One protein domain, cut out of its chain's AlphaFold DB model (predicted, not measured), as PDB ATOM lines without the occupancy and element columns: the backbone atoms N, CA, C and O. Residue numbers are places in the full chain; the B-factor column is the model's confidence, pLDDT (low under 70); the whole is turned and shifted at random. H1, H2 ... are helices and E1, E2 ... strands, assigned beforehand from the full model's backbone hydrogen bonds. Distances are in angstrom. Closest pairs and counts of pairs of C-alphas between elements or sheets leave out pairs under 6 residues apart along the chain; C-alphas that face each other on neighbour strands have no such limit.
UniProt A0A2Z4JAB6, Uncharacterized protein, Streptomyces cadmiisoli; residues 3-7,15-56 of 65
ATOM      1  N   VAL A   3       8.651  43.434 -35.398       89.56
ATOM      2  CA  VAL A   3       7.265  43.275 -35.847       89.56
ATOM      3  C   VAL A   3       6.773  44.631 -36.328       89.56
ATOM      4  O   VAL A   3       6.782  45.596 -35.565       89.56
ATOM      5  N   GLU A   4       6.361  44.687 -37.586       93.81
ATOM      6  CA  GLU A   4       5.781  45.863 -38.221       93.81
ATOM      7  C   GLU A   4       4.325  45.552 -38.581       93.81
ATOM      8  O   GLU A   4       4.051  44.633 -39.354       93.81
ATOM      9  N   ASP A   5       3.390  46.305 -38.010       92.31
ATOM     10  CA  ASP A   5       1.972  46.231 -38.356       92.31
ATOM     11  C   ASP A   5       1.664  47.263 -39.452       92.31
ATOM     12  O   ASP A   5       1.823  48.469 -39.249       92.31
ATOM     13  N   ARG A   6       1.257  46.782 -40.630       94.00
ATOM     14  CA  ARG A   6       0.893  47.589 -41.806       94.00
ATOM     15  C   ARG A   6      -0.625  47.652 -42.021       94.00
ATOM     16  O   ARG A   6      -1.078  47.944 -43.127       94.00
ATOM     17  N   GLY A   7      -1.418  47.365 -40.989       92.88
ATOM     18  CA  GLY A   7      -2.879  47.348 -41.025       92.88
ATOM     19  C   GLY A   7      -3.420  46.021 -41.547       92.88
ATOM     20  O   GLY A   7      -3.880  45.190 -40.773       92.88
ATOM     21  N   PRO A  15      16.553  37.665 -37.837       90.44
ATOM     22  CA  PRO A  15      17.757  37.029 -38.336       90.44
ATOM     23  C   PRO A  15      17.472  35.630 -38.876       90.44
ATOM     24  O   PRO A  15      16.682  34.870 -38.318       90.44
ATOM     25  N   ARG A  16      18.199  35.257 -39.928       85.50
ATOM     26  CA  ARG A  16      18.078  33.950 -40.580       85.50
ATOM     27  C   ARG A  16      18.188  32.774 -39.597       85.50
ATOM     28  O   ARG A  16      17.440  31.814 -39.715       85.50
ATOM     29  N   ALA A  17      19.103  32.849 -38.630       88.12
ATOM     30  CA  ALA A  17      19.274  31.803 -37.621       88.12
ATOM     31  C   ALA A  17      18.056  31.675 -36.685       88.12
ATOM     32  O   ALA A  17      17.672  30.560 -36.344       88.12
ATOM     33  N   GLU A  18      17.422  32.796 -36.317       88.88
ATOM     34  CA  GLU A  18      16.187  32.790 -35.515       88.88
ATOM     35  C   GLU A  18      15.040  32.133 -36.293       88.88
ATOM     36  O   GLU A  18      14.302  31.336 -35.722       88.88
ATOM     37  N   PHE A  19      14.939  32.389 -37.601       86.06
ATOM     38  CA  PHE A  19      13.927  31.757 -38.450       86.06
ATOM     39  C   PHE A  19      14.039  30.228 -38.452       86.06
ATOM     40  O   PHE A  19      13.050  29.547 -38.194       86.06
ATOM     41  N   PHE A  20      15.238  29.677 -38.680       86.12
ATOM     42  CA  PHE A  20      15.429  28.221 -38.667       86.12
ATOM     43  C   PHE A  20      15.189  27.607 -37.291       86.12
ATOM     44  O   PHE A  20      14.652  26.506 -37.205       86.12
ATOM     45  N   LEU A  21      15.545  28.317 -36.218       88.56
ATOM     46  CA  LEU A  21      15.245  27.864 -34.865       88.56
ATOM     47  C   LEU A  21      13.731  27.774 -34.634       88.56
ATOM     48  O   LEU A  21      13.249  26.752 -34.156       88.56
ATOM     49  N   VAL A  22      12.975  28.810 -35.006       87.88
ATOM     50  CA  VAL A  22      11.508  28.801 -34.897       87.88
ATOM     51  C   VAL A  22      10.910  27.681 -35.749       87.88
ATOM     52  O   VAL A  22      10.058  26.945 -35.263       87.88
ATOM     53  N   GLN A  23      11.387  27.503 -36.983       85.75
ATOM     54  CA  GLN A  23      10.937  26.425 -37.864       85.75
ATOM     55  C   GLN A  23      11.164  25.040 -37.234       85.75
ATOM     56  O   GLN A  23      10.253  24.215 -37.227       85.75
ATOM     57  N   ALA A  24      12.348  24.796 -36.663       86.06
ATOM     58  CA  ALA A  24      12.683  23.534 -36.005       86.06
ATOM     59  C   ALA A  24      11.796  23.264 -34.780       86.06
ATOM     60  O   ALA A  24      11.269  22.164 -34.639       86.06
ATOM     61  N   LEU A  25      11.568  24.278 -33.939       87.12
ATOM     62  CA  LEU A  25      10.685  24.167 -32.773       87.12
ATOM     63  C   LEU A  25       9.230  23.887 -33.175       87.12
ATOM     64  O   LEU A  25       8.538  23.130 -32.498       87.12
ATOM     65  N   MET A  26       8.760  24.474 -34.279       87.12
ATOM     66  CA  MET A  26       7.417  24.199 -34.799       87.12
ATOM     67  C   MET A  26       7.303  22.767 -35.324       87.12
ATOM     68  O   MET A  26       6.312  22.103 -35.032       87.12
ATOM     69  N   MET A  27       8.318  22.262 -36.032       87.00
ATOM     70  CA  MET A  27       8.354  20.859 -36.460       87.00
ATOM     71  C   MET A  27       8.348  19.894 -35.265       87.00
ATOM     72  O   MET A  27       7.534  18.976 -35.231       87.00
ATOM     73  N   GLU A  28       9.163  20.144 -34.238       87.38
ATOM     74  CA  GLU A  28       9.178  19.330 -33.015       87.38
ATOM     75  C   GLU A  28       7.810  19.330 -32.311       87.38
ATOM     76  O   GLU A  28       7.309  18.281 -31.897       87.38
ATOM     77  N   ALA A  29       7.164  20.494 -32.211       87.31
ATOM     78  CA  ALA A  29       5.848  20.617 -31.593       87.31
ATOM     79  C   ALA A  29       4.749  19.883 -32.385       87.31
ATOM     80  O   ALA A  29       3.821  19.336 -31.784       87.31
ATOM     81  N   LEU A  30       4.854  19.828 -33.719       89.56
ATOM     82  CA  LEU A  30       3.956  19.033 -34.560       89.56
ATOM     83  C   LEU A  30       4.105  17.531 -34.290       89.56
ATOM     84  O   LEU A  30       3.096  16.823 -34.204       89.56
ATOM     85  N   GLU A  31       5.342  17.057 -34.159       87.38
ATOM     86  CA  GLU A  31       5.666  15.639 -33.972       87.38
ATOM     87  C   GLU A  31       5.335  15.131 -32.567       87.38
ATOM     88  O   GLU A  31       4.868  14.005 -32.411       87.38
ATOM     89  N   THR A  32       5.565  15.956 -31.544       87.25
ATOM     90  CA  THR A  32       5.540  15.517 -30.138       87.25
ATOM     91  C   THR A  32       4.356  16.044 -29.331       87.25
ATOM     92  O   THR A  32       4.033  15.479 -28.286       87.25
ATOM     93  N   GLY A  33       3.702  17.120 -29.783       85.00
ATOM     94  CA  GLY A  33       2.609  17.752 -29.044       85.00
ATOM     95  C   GLY A  33       1.336  16.905 -29.014       85.00
ATOM     96  O   GLY A  33       1.070  16.137 -29.932       85.00
ATOM     97  N   ASP A  34       0.500  17.085 -27.995       90.75
ATOM     98  CA  ASP A  34      -0.899  16.644 -28.047       90.75
ATOM     99  C   ASP A  34      -1.707  17.603 -28.934       90.75
ATOM    100  O   ASP A  34      -1.506  18.816 -28.874       90.75
ATOM    101  N   ASP A  35      -2.622  17.090 -29.756       85.94
ATOM    102  CA  ASP A  35      -3.342  17.907 -30.742       85.94
ATOM    103  C   ASP A  35      -4.201  19.004 -30.095       85.94
ATOM    104  O   ASP A  35      -4.258  20.132 -30.594       85.94
ATOM    105  N   ARG A  36      -4.848  18.703 -28.961       83.00
ATOM    106  CA  ARG A  36      -5.739  19.643 -28.273       83.00
ATOM    107  C   ARG A  36      -4.947  20.710 -27.522       83.00
ATOM    108  O   ARG A  36      -5.342  21.881 -27.541       83.00
ATOM    109  N   ASP A  37      -3.843  20.326 -26.882       88.38
ATOM    110  CA  ASP A  37      -2.921  21.283 -26.253       88.38
ATOM    111  C   ASP A  37      -2.273  22.191 -27.305       88.38
ATOM    112  O   ASP A  37      -2.277  23.415 -27.159       88.38
ATOM    113  N   PHE A  38      -1.803  21.609 -28.412       89.88
ATOM    114  CA  PHE A  38      -1.192  22.339 -29.518       89.88
ATOM    115  C   PHE A  38      -2.141  23.407 -30.061       89.88
ATOM    116  O   PHE A  38      -1.788  24.584 -30.089       89.88
ATOM    117  N   GLN A  39      -3.371  23.023 -30.415       89.38
ATOM    118  CA  GLN A  39      -4.350  23.961 -30.959       89.38
ATOM    119  C   GLN A  39      -4.680  25.089 -29.975       89.38
ATOM    120  O   GLN A  39      -4.799  26.244 -30.378       89.38
ATOM    121  N   THR A  40      -4.782  24.780 -28.680       89.44
ATOM    122  CA  THR A  40      -5.073  25.782 -27.643       89.44
ATOM    123  C   THR A  40      -3.931  26.788 -27.485       89.44
ATOM    124  O   THR A  40      -4.180  27.974 -27.279       89.44
ATOM    125  N   ARG A  41      -2.676  26.335 -27.579       87.44
ATOM    126  CA  ARG A  41      -1.485  27.170 -27.349       87.44
ATOM    127  C   ARG A  41      -1.047  27.950 -28.580       87.44
ATOM    128  O   ARG A  41      -0.615  29.091 -28.450       87.44
ATOM    129  N   VAL A  42      -1.122  27.324 -29.750       85.56
ATOM    130  CA  VAL A  42      -0.670  27.893 -31.027       85.56
ATOM    131  C   VAL A  42      -1.790  28.690 -31.698       85.56
ATOM    132  O   VAL A  42      -1.514  29.599 -32.474       85.56
ATOM    133  N   GLY A  43      -3.055  28.387 -31.388       88.50
ATOM    134  CA  GLY A  43      -4.214  29.021 -32.021       88.50
ATOM    135  C   GLY A  43      -4.484  28.529 -33.448       88.50
ATOM    136  O   GLY A  43      -5.343  29.086 -34.122       88.50
ATOM    137  N   ALA A  44      -3.770  27.492 -33.891       88.75
ATOM    138  CA  ALA A  44      -3.927  26.832 -35.182       88.75
ATOM    139  C   ALA A  44      -3.831  25.311 -35.002       88.75
ATOM    140  O   ALA A  44      -3.168  24.816 -34.086       88.75
ATOM    141  N   THR A  45      -4.499  24.562 -35.869       91.94
ATOM    142  CA  THR A  45      -4.380  23.102 -35.929       91.94
ATOM    143  C   THR A  45      -2.997  22.695 -36.436       91.94
ATOM    144  O   THR A  45      -2.322  23.437 -37.154       91.94
ATOM    145  N   LYS A  46      -2.566  21.477 -36.094       90.50
ATOM    146  CA  LYS A  46      -1.302  20.929 -36.600       90.50
ATOM    147  C   LYS A  46      -1.252  20.857 -38.127       90.50
ATOM    148  O   LYS A  46      -0.191  21.070 -38.705       90.50
ATOM    149  N   ASP A  47      -2.382  20.588 -38.774       91.12
ATOM    150  CA  ASP A  47      -2.458  20.512 -40.233       91.12
ATOM    151  C   ASP A  47      -2.318  21.890 -40.890       91.12
ATOM    152  O   ASP A  47      -1.592  22.013 -41.874       91.12
ATOM    153  N   GLU A  48      -2.922  22.940 -40.323       90.81
ATOM    154  CA  GLU A  48      -2.722  24.321 -40.792       90.81
ATOM    155  C   GLU A  48      -1.254  24.743 -40.676       90.81
ATOM    156  O   GLU A  48      -0.698  25.328 -41.606       90.81
ATOM    157  N   VAL A  49      -0.604  24.410 -39.557       88.81
ATOM    158  CA  VAL A  49       0.816  24.724 -39.353       88.81
ATOM    159  C   VAL A  49       1.702  23.900 -40.288       88.81
ATOM    160  O   VAL A  49       2.638  24.452 -40.860       88.81
ATOM    161  N   ARG A  50       1.402  22.614 -40.510       88.31
ATOM    162  CA  ARG A  50       2.136  21.772 -41.469       88.31
ATOM    163  C   ARG A  50       2.027  22.326 -42.888       88.31
ATOM    164  O   ARG A  50       3.050  22.524 -43.529       88.31
ATOM    165  N   ALA A  51       0.820  22.673 -43.333       89.56
ATOM    166  CA  ALA A  51       0.601  23.279 -44.644       89.56
ATOM    167  C   ALA A  51       1.341  24.619 -44.799       89.56
ATOM    168  O   ALA A  51       1.867  24.917 -45.871       89.56
ATOM    169  N   LEU A  52       1.411  25.421 -43.730       86.69
ATOM    170  CA  LEU A  52       2.178  26.663 -43.726       86.69
ATOM    171  C   LEU A  52       3.676  26.395 -43.873       86.69
ATOM    172  O   LEU A  52       4.320  27.057 -44.682       86.69
ATOM    173  N   LEU A  53       4.221  25.436 -43.120       84.06
ATOM    174  CA  LEU A  53       5.636  25.065 -43.187       84.06
ATOM    175  C   LEU A  53       6.015  24.479 -44.553       84.06
ATOM    176  O   LEU A  53       7.050  24.861 -45.089       84.06
ATOM    177  N   ASP A  54       5.162  23.631 -45.131       83.88
ATOM    178  CA  ASP A  54       5.345  23.052 -46.471       83.88
ATOM    179  C   ASP A  54       5.292  24.121 -47.582       83.88
ATOM    180  O   ASP A  54       5.866  23.947 -48.655       83.88
ATOM    181  N   GLY A  55       4.599  25.237 -47.334       80.12
ATOM    182  CA  GLY A  55       4.512  26.376 -48.250       80.12
ATOM    183  C   GLY A  55       5.688  27.354 -48.161       80.12
ATOM    184  O   GLY A  55       5.765  28.282 -48.972       80.12
ATOM    185  N   LEU A  56       6.593  27.192 -47.189       80.44
ATOM    186  CA  LEU A  56       7.768  28.049 -47.077       80.44
ATOM    187  C   LEU A  56       8.769  27.697 -48.184       80.44
ATOM    188  O   LEU A  56       9.025  26.520 -48.433       80.44
TER     189      LEU A  56
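Overview. This is residues 3 to 7 and 15 to 56 of the 65 residues of an uncharacterized protein of Streptomyces cadmiisoli (UniProt A0A2Z4JAB6). One long helix, H1, has two short helices, H2 and H3, folded back along one side of its later half, and residues 15 to 22, of which 16 to 22 belong to H1, stick out free. The three helix centres make a loose triangle, and a short strand, E1, lies away from the helices, beyond a cut in the chain. The printed part has 47 residues, with one named strand and three named helices in the order E1, H1, H2, H3; it is mostly helix, and E1 pairs with no named strand. The whole is loose, with a radius of gyration of the C-alphas of 12.0 A, and its C-alphas span 31 by 27 by 18 A.

Arrangement. E1, residues 3 to 5, is apart from H1, residues 16 to 32. E1 is also apart from H2, residues 35 to 42, and from H3, residues 46 to 54. H1 and H2 are close but not clearly touching; their closest C-alphas, those of Ala 29 and Phe 38, are 7.5 A apart. They run opposite ways at a shallow tilt of 27 degrees. H1 and H3 only just touch, with 3 pairs of C-alphas within 8 A, and H1 does so with residues 23 to 30 alone. Their closest C-alphas, those of Leu 30 and Lys 46, are 6.0 A apart. They run opposite ways at a tilt of 36 degrees, only just steep. H2 and H3 also only just touch, with 3 pairs of C-alphas within 8 A; the closest, those of Asp 35 and Lys 46, are 6.9 A apart. They run the same way at a steep tilt of 62 degrees. In H1, H2 and H3 every O i to N i+4 pair is within hydrogen-bond range.

Along the chain. E1 begins at C-alpha 3, at (7.265, 43.275, -35.847), and measures 6.6 A from first to last C-alpha. H1 begins at C-alpha 16, at (18.078, 33.950, -40.580), and is 24.6 A long over 17 residues. H2, 8 residues, is 10.3 A long. H3, 9 residues, is 12.1 A long and ends at C-alpha 54, at (5.345, 23.052, -46.471).

Size, cuts and confidence. The two C-alphas farthest apart, those of Gly 7 and Thr 32, are 34.7 A from each other. Residues 8 to 14 are cut out, and C-alphas 7 and 15 are 23.2 A apart across the cut. The links H1 to H2 and H2 to H3 are tight. The mean pLDDT of the printed part is 88.0, and no printed residue is under 70.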